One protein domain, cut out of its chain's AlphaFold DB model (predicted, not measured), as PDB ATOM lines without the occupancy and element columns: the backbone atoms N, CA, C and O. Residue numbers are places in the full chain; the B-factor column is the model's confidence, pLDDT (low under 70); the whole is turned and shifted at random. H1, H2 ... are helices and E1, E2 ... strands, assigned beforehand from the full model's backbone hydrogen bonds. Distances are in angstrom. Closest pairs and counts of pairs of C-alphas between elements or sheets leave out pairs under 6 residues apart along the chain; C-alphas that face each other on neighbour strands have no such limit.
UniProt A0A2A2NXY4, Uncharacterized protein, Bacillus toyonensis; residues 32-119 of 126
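Overview. This is residues 32 to 119 of the 126 residues of an uncharacterized protein of Bacillus toyonensis (UniProt A0A2A2NXY4). A strongly twisted antiparallel sheet of five strands has the helix H3 packed along one face, over E3 and E2, while H1 and H2 form a small helical pair beyond the end of E3. The printed part has 88 residues, with three named helices and five named strands in the order E1, E2, E3, H1, H2, E4, E5, H3, a mixed class of helices and strands. It is compact, with a radius of gyration of the C-alphas of 13.4 A and spans of 36 by 27 by 21 A.

Along the chain. E3, residues 57 to 64, is 21.3 A long; E2, residues 43 to 49, 20.1 A; and E1, residues 33 to 38, 16.6 A, from C-alpha 33 at (-34.709, -45.932, -26.891). E4 is residues 89 to 91, 6.9 A, and E5 residues 101 to 104, 9.9 A. H1 is residues 67 to 71, 6.8 A; H2 residues 76 to 86, 14.7 A; and H3 residues 107 to 117, 15.3 A, ending at C-alpha 117 (-24.897, -41.263, -44.367).

Arrangement. E1, E2 and E3 form a meander, each strand the antiparallel neighbour of the one before, in two hairpins; N 35 and O 47 are 2.8 A apart, N 46 and O 60 2.8 A. On the other side of E3 from E2 lie E4, with N 63 and O 90 2.8 A apart, and E5, with N 59 and O 102 2.8 A apart. H3 is on the sheet at a height of 9.0 A, along the strands at 11 degrees to E3 on the local plane, over E3 and only just over E2, with 3 C-alphas falling on E2. The closest C-alphas of E2 and H3, those of Gly 44 and Ile 117, are 6.6 A apart. H1 only grazes the sheet and touches H2, the C-alphas of Met 70 and Met 82 being closest at 5.6 A. H2 is not on the sheet, and H2 and H3 are apart. In H1, H2 and H3 every O i to N i+4 pair is within hydrogen-bond range.

Size, cuts and confidence. The C-alphas farthest apart, of Phe 54 and Lys 74, are 37.8 A apart. The printed part has no cut and no long link. Mean pLDDT of the printed part is 86.5; residues 68 to 71 and 85 to 87 are under 70.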
ATOM      1  N   SER A  32     -34.408 -47.442 -22.349       90.94
ATOM      2  CA  SER A  32     -33.500 -47.214 -23.481       90.94
ATOM      3  C   SER A  32     -34.276 -47.186 -24.796       90.94
ATOM      4  O   SER A  32     -35.060 -48.090 -25.087       90.94
ATOM      5  N   THR A  33     -34.038 -46.167 -25.611       92.94
ATOM      6  CA  THR A  33     -34.709 -45.932 -26.891       92.94
ATOM      7  C   THR A  33     -33.773 -46.173 -28.064       92.94
ATOM      8  O   THR A  33     -32.555 -46.041 -27.954       92.94
ATOM      9  N   GLN A  34     -34.354 -46.519 -29.208       93.12
ATOM     10  CA  GLN A  34     -33.639 -46.685 -30.462       93.12
ATOM     11  C   GLN A  34     -34.402 -45.999 -31.597       93.12
ATOM     12  O   GLN A  34     -35.613 -46.168 -31.775       93.12
ATOM     13  N   LYS A  35     -33.673 -45.227 -32.398       93.25
ATOM     14  CA  LYS A  35     -34.148 -44.623 -33.639       93.25
ATOM     15  C   LYS A  35     -33.376 -45.225 -34.799       93.25
ATOM     16  O   LYS A  35     -32.167 -45.057 -34.898       93.25
ATOM     17  N   VAL A  36     -34.082 -45.892 -35.698       92.06
ATOM     18  CA  VAL A  36     -33.491 -46.452 -36.914       92.06
ATOM     19  C   VAL A  36     -33.855 -45.561 -38.093       92.06
ATOM     20  O   VAL A  36     -35.028 -45.432 -38.455       92.06
ATOM     21  N   TYR A  37     -32.842 -44.937 -38.678       91.88
ATOM     22  CA  TYR A  37     -32.908 -44.099 -39.864       91.88
ATOM     23  C   TYR A  37     -32.567 -44.935 -41.087       91.88
ATOM     24  O   TYR A  37     -31.571 -45.649 -41.101       91.88
ATOM     25  N   MET A  38     -33.374 -44.824 -42.134       88.88
ATOM     26  CA  MET A  38     -33.136 -45.516 -43.395       88.88
ATOM     27  C   MET A  38     -33.195 -44.543 -44.566       88.88
ATOM     28  O   MET A  38     -34.179 -43.807 -44.736       88.88
ATOM     29  N   TYR A  39     -32.176 -44.597 -45.419       90.31
ATOM     30  CA  TYR A  39     -32.011 -43.750 -46.596       90.31
ATOM     31  C   TYR A  39     -32.214 -44.541 -47.894       90.31
ATOM     32  O   TYR A  39     -32.287 -45.769 -47.905       90.31
ATOM     33  N   LYS A  40     -32.423 -43.822 -49.004       86.50
ATOM     34  CA  LYS A  40     -32.735 -44.430 -50.312       86.50
ATOM     35  C   LYS A  40     -31.541 -45.176 -50.916       86.50
ATOM     36  O   LYS A  40     -31.750 -46.071 -51.727       86.50
ATOM     37  N   ASN A  41     -30.325 -44.826 -50.503       88.19
ATOM     38  CA  ASN A  41     -29.068 -45.440 -50.936       88.19
ATOM     39  C   ASN A  41     -28.818 -46.838 -50.335       88.19
ATOM     40  O   ASN A  41     -27.843 -47.485 -50.695       88.19
ATOM     41  N   GLY A  42     -29.689 -47.318 -49.441       89.12
ATOM     42  CA  GLY A  42     -29.535 -48.611 -48.770       89.12
ATOM     43  C   GLY A  42     -28.790 -48.546 -47.442       89.12
ATOM     44  O   GLY A  42     -28.879 -49.496 -46.670       89.12
ATOM     45  N   TYR A  43     -28.155 -47.418 -47.134       92.44
ATOM     46  CA  TYR A  43     -27.559 -47.161 -45.831       92.44
ATOM     47  C   TYR A  43     -28.574 -46.541 -44.869       92.44
ATOM     48  O   TYR A  43     -29.657 -46.065 -45.237       92.44
ATOM     49  N   GLY A  44     -28.214 -46.564 -43.597       93.25
ATOM     50  CA  GLY A  44     -28.996 -46.045 -42.499       93.25
ATOM     51  C   GLY A  44     -28.155 -45.806 -41.265       93.25
ATOM     52  O   GLY A  44     -26.945 -46.015 -41.264       93.25
ATOM     53  N   ALA A  45     -28.833 -45.404 -40.202       94.94
ATOM     54  CA  ALA A  45     -28.223 -45.211 -38.903       94.94
ATOM     55  C   ALA A  45     -29.099 -45.840 -37.822       94.94
ATOM     56  O   ALA A  45     -30.315 -45.655 -37.830       94.94
ATOM     57  N   SER A  46     -28.493 -46.553 -36.883       94.31
ATOM     58  CA  SER A  46     -29.123 -46.915 -35.619       94.31
ATOM     59  C   SER A  46     -28.623 -45.947 -34.559       94.31
ATOM     60  O   SER A  46     -27.442 -45.975 -34.236       94.31
ATOM     61  N   VAL A  47     -29.510 -45.105 -34.035       95.25
ATOM     62  CA  VAL A  47     -29.211 -44.178 -32.941       95.25
ATOM     63  C   VAL A  47     -29.847 -44.703 -31.664       95.25
ATOM     64  O   VAL A  47     -31.071 -44.809 -31.591       95.25
ATOM     65  N   VAL A  48     -29.034 -45.045 -30.673       93.75
ATOM     66  CA  VAL A  48     -29.477 -45.557 -29.374       93.75
ATOM     67  C   VAL A  48     -29.234 -44.495 -28.310       93.75
ATOM     68  O   VAL A  48     -28.214 -43.813 -28.323       93.75
ATOM     69  N   ASN A  49     -30.186 -44.357 -27.394       92.44
ATOM     70  CA  ASN A  49     -30.037 -43.541 -26.198       92.44
ATOM     71  C   ASN A  49     -30.599 -44.319 -25.012       92.44
ATOM     72  O   ASN A  49     -31.758 -44.740 -25.042       92.44
ATOM     73  N   GLY A  50     -29.796 -44.535 -23.983       86.69
ATOM     74  CA  GLY A  50     -30.222 -45.262 -22.805       86.69
ATOM     75  C   GLY A  50     -29.233 -45.149 -21.660       86.69
ATOM     76  O   GLY A  50     -28.325 -44.322 -21.662       86.69
ATOM     77  N   PHE A  51     -29.412 -46.025 -20.677       82.31
ATOM     78  CA  PHE A  51     -28.578 -46.037 -19.477       82.31
ATOM     79  C   PHE A  51     -27.092 -46.261 -19.806       82.31
ATOM     80  O   PHE A  51     -26.233 -45.533 -19.322       82.31
ATOM     81  N   VAL A  52     -26.793 -47.219 -20.692       81.38
ATOM     82  CA  VAL A  52     -25.413 -47.578 -21.078       81.38
ATOM     83  C   VAL A  52     -24.724 -46.474 -21.882       81.38
ATOM     84  O   VAL A  52     -23.508 -46.316 -21.798       81.38
ATOM     85  N   SER A  53     -25.490 -45.663 -22.617       81.31
ATOM     86  CA  SER A  53     -24.940 -44.521 -23.346       81.31
ATOM     87  C   SER A  53     -24.739 -43.290 -22.451       81.31
ATOM     88  O   SER A  53     -24.363 -42.232 -22.948       81.31
ATOM     89  N   PHE A  54     -24.980 -43.406 -21.135       83.81
ATOM     90  CA  PHE A  54     -24.914 -42.308 -20.161       83.81
ATOM     91  C   PHE A  54     -25.770 -41.096 -20.568       83.81
ATOM     92  O   PHE A  54     -25.412 -39.949 -20.320       83.81
ATOM     93  N   GLY A  55     -26.902 -41.346 -21.237       82.56
ATOM     94  CA  GLY A  55     -27.788 -40.297 -21.750       82.56
ATOM     95  C   GLY A  55     -27.316 -39.626 -23.045       82.56
ATOM     96  O   GLY A  55     -28.037 -38.782 -23.581       82.56
ATOM     97  N   HIS A  56     -26.165 -40.019 -23.593       90.44
ATOM     98  CA  HIS A  56     -25.702 -39.572 -24.905       90.44
ATOM     99  C   HIS A  56     -26.358 -40.366 -26.037       90.44
ATOM    100  O   HIS A  56     -26.777 -41.512 -25.857       90.44
ATOM    101  N   ASP A  57     -26.433 -39.752 -27.217       93.75
ATOM    102  CA  ASP A  57     -26.869 -40.439 -28.429       93.75
ATOM    103  C   ASP A  57     -25.676 -41.202 -29.027       93.75
ATOM    104  O   ASP A  57     -24.607 -40.635 -29.253       93.75
ATOM    105  N   GLU A  58     -25.853 -42.491 -29.297       94.31
ATOM    106  CA  GLU A  58     -24.854 -43.359 -29.923       94.31
ATOM    107  C   GLU A  58     -25.330 -43.794 -31.304       94.31
ATOM    108  O   GLU A  58     -26.396 -44.395 -31.427       94.31
ATOM    109  N   LEU A  59     -24.557 -43.495 -32.348       95.50
ATOM    110  CA  LEU A  59     -24.861 -43.843 -33.733       95.50
ATOM    111  C   LEU A  59     -23.977 -44.991 -34.213       95.50
ATOM    112  O   LEU A  59     -22.753 -44.900 -34.162       95.50
ATOM    113  N   ALA A  60     -24.605 -45.998 -34.804       95.12
ATOM    114  CA  ALA A  60     -23.958 -46.986 -35.658       95.12
ATOM    115  C   ALA A  60     -24.484 -46.854 -37.090       95.12
ATOM    116  O   ALA A  60     -25.691 -46.683 -37.300       95.12
ATOM    117  N   VAL A  61     -23.603 -46.967 -38.084       95.31
ATOM    118  CA  VAL A  61     -24.029 -47.031 -39.489       95.31
ATOM    119  C   VAL A  61     -24.494 -48.447 -39.798       95.31
ATOM    120  O   VAL A  61     -23.849 -49.429 -39.440       95.31
ATOM    121  N   ILE A  62     -25.639 -48.559 -40.465       93.56
ATOM    122  CA  ILE A  62     -26.248 -49.844 -40.816       93.56
ATOM    123  C   ILE A  62     -26.525 -49.915 -42.314       93.56
ATOM    124  O   ILE A  62     -26.782 -48.900 -42.964       93.56
ATOM    125  N   TYR A  63     -26.512 -51.126 -42.859       91.56
ATOM    126  CA  TYR A  63     -26.836 -51.401 -44.252       91.56
ATOM    127  C   TYR A  63     -28.042 -52.334 -44.372       91.56
ATOM    128  O   TYR A  63     -28.123 -53.377 -43.717       91.56
ATOM    129  N   PHE A  64     -28.974 -51.969 -45.251       88.12
ATOM    130  CA  PHE A  64     -30.172 -52.741 -45.556       88.12
ATOM    131  C   PHE A  64     -29.993 -53.499 -46.871       88.12
ATOM    132  O   PHE A  64     -29.903 -52.894 -47.934       88.12
ATOM    133  N   HIS A  65     -30.083 -54.830 -46.833       81.00
ATOM    134  CA  HIS A  65     -29.908 -55.684 -48.020       81.00
ATOM    135  C   HIS A  65     -30.980 -55.500 -49.117       81.00
ATOM    136  O   HIS A  65     -30.743 -55.823 -50.279       81.00
ATOM    137  N   LYS A  66     -32.195 -55.026 -48.787       77.56
ATOM    138  CA  LYS A  66     -33.329 -54.912 -49.742       77.56
ATOM    139  C   LYS A  66     -34.072 -53.565 -49.651       77.56
ATOM    140  O   LYS A  66     -35.286 -53.552 -49.416       77.56
ATOM    141  N   PRO A  67     -33.398 -52.422 -49.867       73.12
ATOM    142  CA  PRO A  67     -33.945 -51.104 -49.531       73.12
ATOM    143  C   PRO A  67     -35.121 -50.688 -50.428       73.12
ATOM    144  O   PRO A  67     -36.079 -50.064 -49.966       73.12
ATOM    145  N   TYR A  68     -35.118 -51.098 -51.701       68.06
ATOM    146  CA  TYR A  68     -36.149 -50.734 -52.681       68.06
ATOM    147  C   TYR A  68     -37.562 -51.214 -52.304       68.06
ATOM    148  O   TYR A  68     -38.545 -50.503 -52.527       68.06
ATOM    149  N   LYS A  69     -37.686 -52.405 -51.697       69.25
ATOM    150  CA  LYS A  69     -38.992 -52.966 -51.305       69.25
ATOM    151  C   LYS A  69     -39.662 -52.108 -50.231       69.25
ATOM    152  O   LYS A  69     -40.877 -51.927 -50.256       69.25
ATOM    153  N   MET A  70     -38.870 -51.524 -49.334       69.69
ATOM    154  CA  MET A  70     -39.370 -50.746 -48.201       69.69
ATOM    155  C   MET A  70     -39.917 -49.387 -48.641       69.69
ATOM    156  O   MET A  70     -41.017 -49.011 -48.232       69.69
ATOM    157  N   TYR A  71     -39.214 -48.684 -49.534       68.44
ATOM    158  CA  TYR A  71     -39.654 -47.383 -50.055       68.44
ATOM    159  C   TYR A  71     -40.937 -47.458 -50.888       68.44
ATOM    160  O   TYR A  71     -41.738 -46.526 -50.863       68.44
ATOM    161  N   ARG A  72     -41.172 -48.573 -51.590       72.25
ATOM    162  CA  ARG A  72     -42.367 -48.766 -52.428       72.25
ATOM    163  C   ARG A  72     -43.651 -48.995 -51.617       72.25
ATOM    164  O   ARG A  72     -44.749 -48.948 -52.169       72.25
ATOM    165  N   SER A  73     -43.545 -49.277 -50.318       74.94
ATOM    166  CA  SER A  73     -44.702 -49.646 -49.502       74.94
ATOM    167  C   SER A  73     -45.651 -48.459 -49.261       74.94
ATOM    168  O   SER A  73     -45.308 -47.463 -48.623       74.94
ATOM    169  N   LYS A  74     -46.883 -48.573 -49.777       73.50
ATOM    170  CA  LYS A  74     -47.883 -47.491 -49.741       73.50
ATOM    171  C   LYS A  74     -48.683 -47.438 -48.433       73.50
ATOM    172  O   LYS A  74     -49.020 -46.356 -47.968       73.50
ATOM    173  N   THR A  75     -48.950 -48.583 -47.798       83.50
ATOM    174  CA  THR A  75     -49.799 -48.659 -46.592       83.50
ATOM    175  C   THR A  75     -48.990 -48.825 -45.305       83.50
ATOM    176  O   THR A  75     -47.911 -49.420 -45.303       83.50
ATOM    177  N   LYS A  76     -49.534 -48.358 -44.171       79.75
ATOM    178  CA  LYS A  76     -48.920 -48.503 -42.833       79.75
ATOM    179  C   LYS A  76     -48.636 -49.970 -42.478       79.75
ATOM    180  O   LYS A  76     -47.565 -50.283 -41.964       79.75
ATOM    181  N   ARG A  77     -49.562 -50.882 -42.811       81.12
ATOM    182  CA  ARG A  77     -49.407 -52.332 -42.588       81.12
ATOM    183  C   ARG A  77     -48.239 -52.909 -43.388       81.12
ATOM    184  O   ARG A  77     -47.432 -53.651 -42.835       81.12
ATOM    185  N   LEU A  78     -48.128 -52.548 -44.670       78.94
ATOM    186  CA  LEU A  78     -47.015 -52.978 -45.518       78.94
ATOM    187  C   LEU A  78     -45.690 -52.399 -45.031       78.94
ATOM    188  O   LEU A  78     -44.730 -53.153 -44.944       78.94
ATOM    189  N   LYS A  79     -45.651 -51.121 -44.631       76.12
ATOM    190  CA  LYS A  79     -44.469 -50.509 -44.007       76.12
ATOM    191  C   LYS A  79     -44.019 -51.313 -42.789       76.12
ATOM    192  O   LYS A  79     -42.882 -51.760 -42.765       76.12
ATOM    193  N   LYS A  80     -44.915 -51.608 -41.838       77.50
ATOM    194  CA  LYS A  80     -44.591 -52.415 -40.644       77.50
ATOM    195  C   LYS A  80     -44.088 -53.821 -41.000       77.50
ATOM    196  O   LYS A  80     -43.093 -54.271 -40.441       77.50
ATOM    197  N   LYS A  81     -44.733 -54.503 -41.956       79.75
ATOM    198  CA  LYS A  81     -44.297 -55.827 -42.440       79.75
ATOM    199  C   LYS A  81     -42.908 -55.763 -43.084       79.75
ATOM    200  O   LYS A  81     -42.064 -56.602 -42.794       79.75
ATOM    201  N   MET A  82     -42.678 -54.769 -43.937       76.00
ATOM    202  CA  MET A  82     -41.411 -54.571 -44.639       76.00
ATOM    203  C   MET A  82     -40.298 -54.181 -43.667       76.00
ATOM    204  O   MET A  82     -39.209 -54.702 -43.813       76.00
ATOM    205  N   ILE A  83     -40.575 -53.357 -42.650       72.56
ATOM    206  CA  ILE A  83     -39.642 -53.024 -41.561       72.56
ATOM    207  C   ILE A  83     -39.270 -54.277 -40.759       72.56
ATOM    208  O   ILE A  83     -38.101 -54.505 -40.480       72.56
ATOM    209  N   LYS A  84     -40.240 -55.142 -40.438       72.69
ATOM    210  CA  LYS A  84     -39.952 -56.415 -39.759       72.69
ATOM    211  C   LYS A  84     -39.056 -57.324 -40.609       72.69
ATOM    212  O   LYS A  84     -38.172 -57.974 -40.075       72.69
ATOM    213  N   GLN A  85     -39.254 -57.340 -41.930       67.88
ATOM    214  CA  GLN A  85     -38.358 -58.032 -42.870       67.88
ATOM    215  C   GLN A  85     -37.018 -57.306 -43.069       67.88
ATOM    216  O   GLN A  85     -36.020 -57.941 -43.395       67.88
ATOM    217  N   ALA A  86     -36.998 -55.985 -42.888       63.94
ATOM    218  CA  ALA A  86     -35.812 -55.145 -42.941       63.94
ATOM    219  C   ALA A  86     -34.876 -55.384 -41.767       63.94
ATOM    220  O   ALA A  86     -33.701 -55.086 -41.916       63.94
ATOM    221  N   GLY A  87     -35.388 -55.917 -40.649       60.81
ATOM    222  CA  GLY A  87     -34.640 -56.252 -39.433       60.81
ATOM    223  C   GLY A  87     -33.401 -57.128 -39.651       60.81
ATOM    224  O   GLY A  87     -32.594 -57.252 -38.742       60.81
ATOM    225  N   ASN A  88     -33.207 -57.661 -40.858       71.75
ATOM    226  CA  ASN A  88     -31.936 -58.190 -41.341       71.75
ATOM    227  C   ASN A  88     -31.059 -57.054 -41.907       71.75
ATOM    228  O   ASN A  88     -30.689 -57.084 -43.084       71.75
ATOM    229  N   TRP A  89     -30.800 -56.014 -41.120       84.88
ATOM    230  CA  TRP A  89     -29.773 -55.022 -41.430       84.88
ATOM    231  C   TRP A  89     -28.496 -55.386 -40.678       84.88
ATOM    232  O   TRP A  89     -28.555 -55.920 -39.573       84.88
ATOM    233  N   ASN A  90     -27.347 -55.106 -41.287       88.62
ATOM    234  CA  ASN A  90     -26.040 -55.377 -40.691       88.62
ATOM    235  C   ASN A  90     -25.358 -54.056 -40.344       88.62
ATOM    236  O   ASN A  90     -25.523 -53.074 -41.069       88.62
ATOM    237  N   ILE A  91     -24.580 -54.040 -39.262       89.94
ATOM    238  CA  ILE A  91     -23.700 -52.909 -38.953       89.94
ATOM    239  C   ILE A  91     -22.631 -52.823 -40.045       89.94
ATOM    240  O   ILE A  91     -22.095 -53.840 -40.491       89.94
ATOM    241  N   SER A  92     -22.367 -51.606 -40.511       90.94
ATOM    242  CA  SER A  92     -21.327 -51.323 -41.490       90.94
ATOM    243  C   SER A  92     -20.129 -50.707 -40.777       90.94
ATOM    244  O   SER A  92     -20.157 -49.540 -40.401       90.94
ATOM    245  N   TYR A  93     -19.085 -51.514 -40.600       88.94
ATOM    246  CA  TYR A  93     -17.845 -51.125 -39.917       88.94
ATOM    247  C   TYR A  93     -16.829 -50.429 -40.842       88.94
ATOM    248  O   TYR A  93     -15.775 -49.988 -40.403       88.94
ATOM    249  N   SER A  94     -17.109 -50.342 -42.145       87.44
ATOM    250  CA  SER A  94     -16.191 -49.786 -43.148       87.44
ATOM    251  C   SER A  94     -16.776 -48.536 -43.805       87.44
ATOM    252  O   SER A  94     -16.897 -48.471 -45.030       87.44
ATOM    253  N   THR A  95     -17.203 -47.560 -43.000       89.50
ATOM    254  CA  THR A  95     -17.741 -46.292 -43.514       89.50
ATOM    255  C   THR A  95     -16.866 -45.117 -43.091       89.50
ATOM    256  O   THR A  95     -16.295 -45.149 -42.003       89.50
ATOM    257  N   PRO A  96     -16.773 -44.048 -43.901       89.44
ATOM    258  CA  PRO A  96     -15.984 -42.866 -43.560       89.44
ATOM    259  C   PRO A  96     -16.579 -42.045 -42.402       89.44
ATOM    260  O   PRO A  96     -15.954 -41.086 -41.965       89.44
ATOM    261  N   ILE A  97     -17.784 -42.384 -41.920       91.00
ATOM    262  CA  ILE A  97     -18.437 -41.716 -40.782       91.00
ATOM    263  C   ILE A  97     -18.006 -42.343 -39.452       91.00
ATOM    264  O   ILE A  97     -17.630 -41.638 -38.521       91.00
ATOM    265  N   THR A  98     -18.087 -43.670 -39.352       90.06
ATOM    266  CA  THR A  98     -17.652 -44.438 -38.181       90.06
ATOM    267  C   THR A  98     -17.285 -45.854 -38.604       90.06
ATOM    268  O   THR A  98     -17.876 -46.418 -39.534       90.06
ATOM    269  N   ASN A  99     -16.301 -46.419 -37.911       89.25
ATOM    270  CA  ASN A  99     -15.899 -47.810 -38.042       89.25
ATOM    271  C   ASN A  99     -16.625 -48.738 -37.060       89.25
ATOM    272  O   ASN A  99     -16.472 -49.943 -37.184       89.25
ATOM    273  N   ASP A 100     -17.385 -48.194 -36.109       90.00
ATOM    274  CA  ASP A 100     -18.225 -48.927 -35.158       90.00
ATOM    275  C   ASP A 100     -19.337 -47.994 -34.630       90.00
ATOM    276  O   ASP A 100     -20.156 -47.495 -35.412       90.00
ATOM    277  N   VAL A 101     -19.331 -47.670 -33.335       91.75
ATOM    278  CA  VAL A 101     -20.287 -46.769 -32.690       91.75
ATOM    279  C   VAL A 101     -19.632 -45.422 -32.404       91.75
ATOM    280  O   VAL A 101     -18.597 -45.343 -31.748       91.75
ATOM    281  N   LYS A 102     -20.276 -44.341 -32.847       93.75
ATOM    282  CA  LYS A 102     -19.878 -42.969 -32.521       93.75
ATOM    283  C   LYS A 102     -20.856 -42.376 -31.513       93.75
ATOM    284  O   LYS A 102     -22.063 -42.363 -31.751       93.75
ATOM    285  N   ARG A 103     -20.340 -41.887 -30.387       94.06
ATOM    286  CA  ARG A 103     -21.122 -41.222 -29.338       94.06
ATOM    287  C   ARG A 103     -21.107 -39.712 -29.556       94.06
ATOM    288  O   ARG A 103     -20.055 -39.152 -29.844       94.06
ATOM    289  N   TYR A 104     -22.252 -39.065 -29.368       93.56
ATOM    290  CA  TYR A 104     -22.405 -37.622 -29.533       93.56
ATOM    291  C   TYR A 104     -22.844 -36.972 -28.229       93.56
ATOM    292  O   TYR A 104     -23.827 -37.376 -27.602       93.56
ATOM    293  N   SER A 105     -22.130 -35.917 -27.851       90.00
ATOM    294  CA  SER A 105     -22.565 -34.963 -26.831       90.00
ATOM    295  C   SER A 105     -23.498 -33.902 -27.420       90.00
ATOM    296  O   SER A 105     -24.427 -33.468 -26.742       90.00
ATOM    297  N   ASP A 106     -23.291 -33.530 -28.689       90.19
ATOM    298  CA  ASP A 106     -24.075 -32.525 -29.404       90.19
ATOM    299  C   ASP A 106     -24.919 -33.132 -30.541       90.19
ATOM    300  O   ASP A 106     -24.462 -33.909 -31.382       90.19
ATOM    301  N   LYS A 107     -26.181 -32.703 -30.609       91.31
ATOM    302  CA  LYS A 107     -27.121 -33.071 -31.669       91.31
ATOM    303  C   LYS A 107     -26.741 -32.481 -33.025       91.31
ATOM    304  O   LYS A 107     -27.180 -33.021 -34.042       91.31
ATOM    305  N   THR A 108     -25.986 -31.380 -33.083       94.25
ATOM    306  CA  THR A 108     -25.594 -30.785 -34.372       94.25
ATOM    307  C   THR A 108     -24.675 -31.719 -35.161       94.25
ATOM    308  O   THR A 108     -24.927 -31.976 -36.340       94.25
ATOM    309  N   GLU A 109     -23.683 -32.308 -34.494       94.81
ATOM    310  CA  GLU A 109     -22.746 -33.256 -35.093       94.81
ATOM    311  C   GLU A 109     -23.456 -34.556 -35.497       94.81
ATOM    312  O   GLU A 109     -23.300 -35.016 -36.628       94.81
ATOM    313  N   LEU A 110     -24.349 -35.075 -34.643       94.94
ATOM    314  CA  LEU A 110     -25.200 -36.219 -34.982       94.94
ATOM    315  C   LEU A 110     -26.003 -35.965 -36.269       94.94
ATOM    316  O   LEU A 110     -26.073 -36.816 -37.156       94.94
ATOM    317  N   ASN A 111     -26.616 -34.786 -36.389       95.38
ATOM    318  CA  ASN A 111     -27.397 -34.429 -37.570       95.38
ATOM    319  C   ASN A 111     -26.526 -34.296 -38.826       95.38
ATOM    320  O   ASN A 111     -26.975 -34.672 -39.911       95.38
ATOM    321  N   ARG A 112     -25.291 -33.797 -38.693       95.75
ATOM    322  CA  ARG A 112     -24.323 -33.743 -39.794       95.75
ATOM    323  C   ARG A 112     -23.987 -35.146 -40.292       95.75
ATOM    324  O   ARG A 112     -24.063 -35.393 -41.495       95.75
ATOM    325  N   ASP A 113     -23.715 -36.078 -39.390       95.56
ATOM    326  CA  ASP A 113     -23.354 -37.449 -39.760       95.56
ATOM    327  C   ASP A 113     -24.545 -38.210 -40.358       95.56
ATOM    328  O   ASP A 113     -24.403 -38.891 -41.376       95.56
ATOM    329  N   LEU A 114     -25.764 -37.986 -39.853       95.69
ATOM    330  CA  LEU A 114     -26.999 -38.463 -40.490       95.69
ATOM    331  C   LEU A 114     -27.158 -37.940 -41.931       95.69
ATOM    332  O   LEU A 114     -27.595 -38.675 -42.823       95.69
ATOM    333  N   GLN A 115     -26.797 -36.681 -42.193       95.31
ATOM    334  CA  GLN A 115     -26.806 -36.136 -43.553       95.31
ATOM    335  C   GLN A 115     -25.719 -36.767 -44.432       95.31
ATOM    336  O   GLN A 115     -25.990 -37.056 -45.600       95.31
ATOM    337  N   LEU A 116     -24.523 -37.025 -43.900       95.50
ATOM    338  CA  LEU A 116     -23.444 -37.689 -44.638       95.50
ATOM    339  C   LEU A 116     -23.814 -39.128 -45.017       95.50
ATOM    340  O   LEU A 116     -23.660 -39.504 -46.178       95.50
ATOM    341  N   ILE A 117     -24.412 -39.895 -44.100       94.62
ATOM    342  CA  ILE A 117     -24.897 -41.263 -44.367       94.62
ATOM    343  C   ILE A 117     -25.885 -41.277 -45.541       94.62
ATOM    344  O   ILE A 117     -25.868 -42.186 -46.374       94.62
ATOM    345  N   SER A 118     -26.730 -40.248 -45.653       93.25
ATOM    346  CA  SER A 118     -27.701 -40.136 -46.747       93.25
ATOM    347  C   SER A 118     -27.068 -39.969 -48.134       93.25
ATOM    348  O   SER A 118     -27.735 -40.242 -49.134       93.25
ATOM    349  N   LYS A 119     -25.800 -39.541 -48.185       94.50
ATOM    350  CA  LYS A 119     -25.026 -39.287 -49.406       94.50
ATOM    351  C   LYS A 119     -24.090 -40.435 -49.786       94.50
ATOM    352  O   LYS A 119     -23.519 -40.378 -50.867       94.50
TER     353      LYS A 119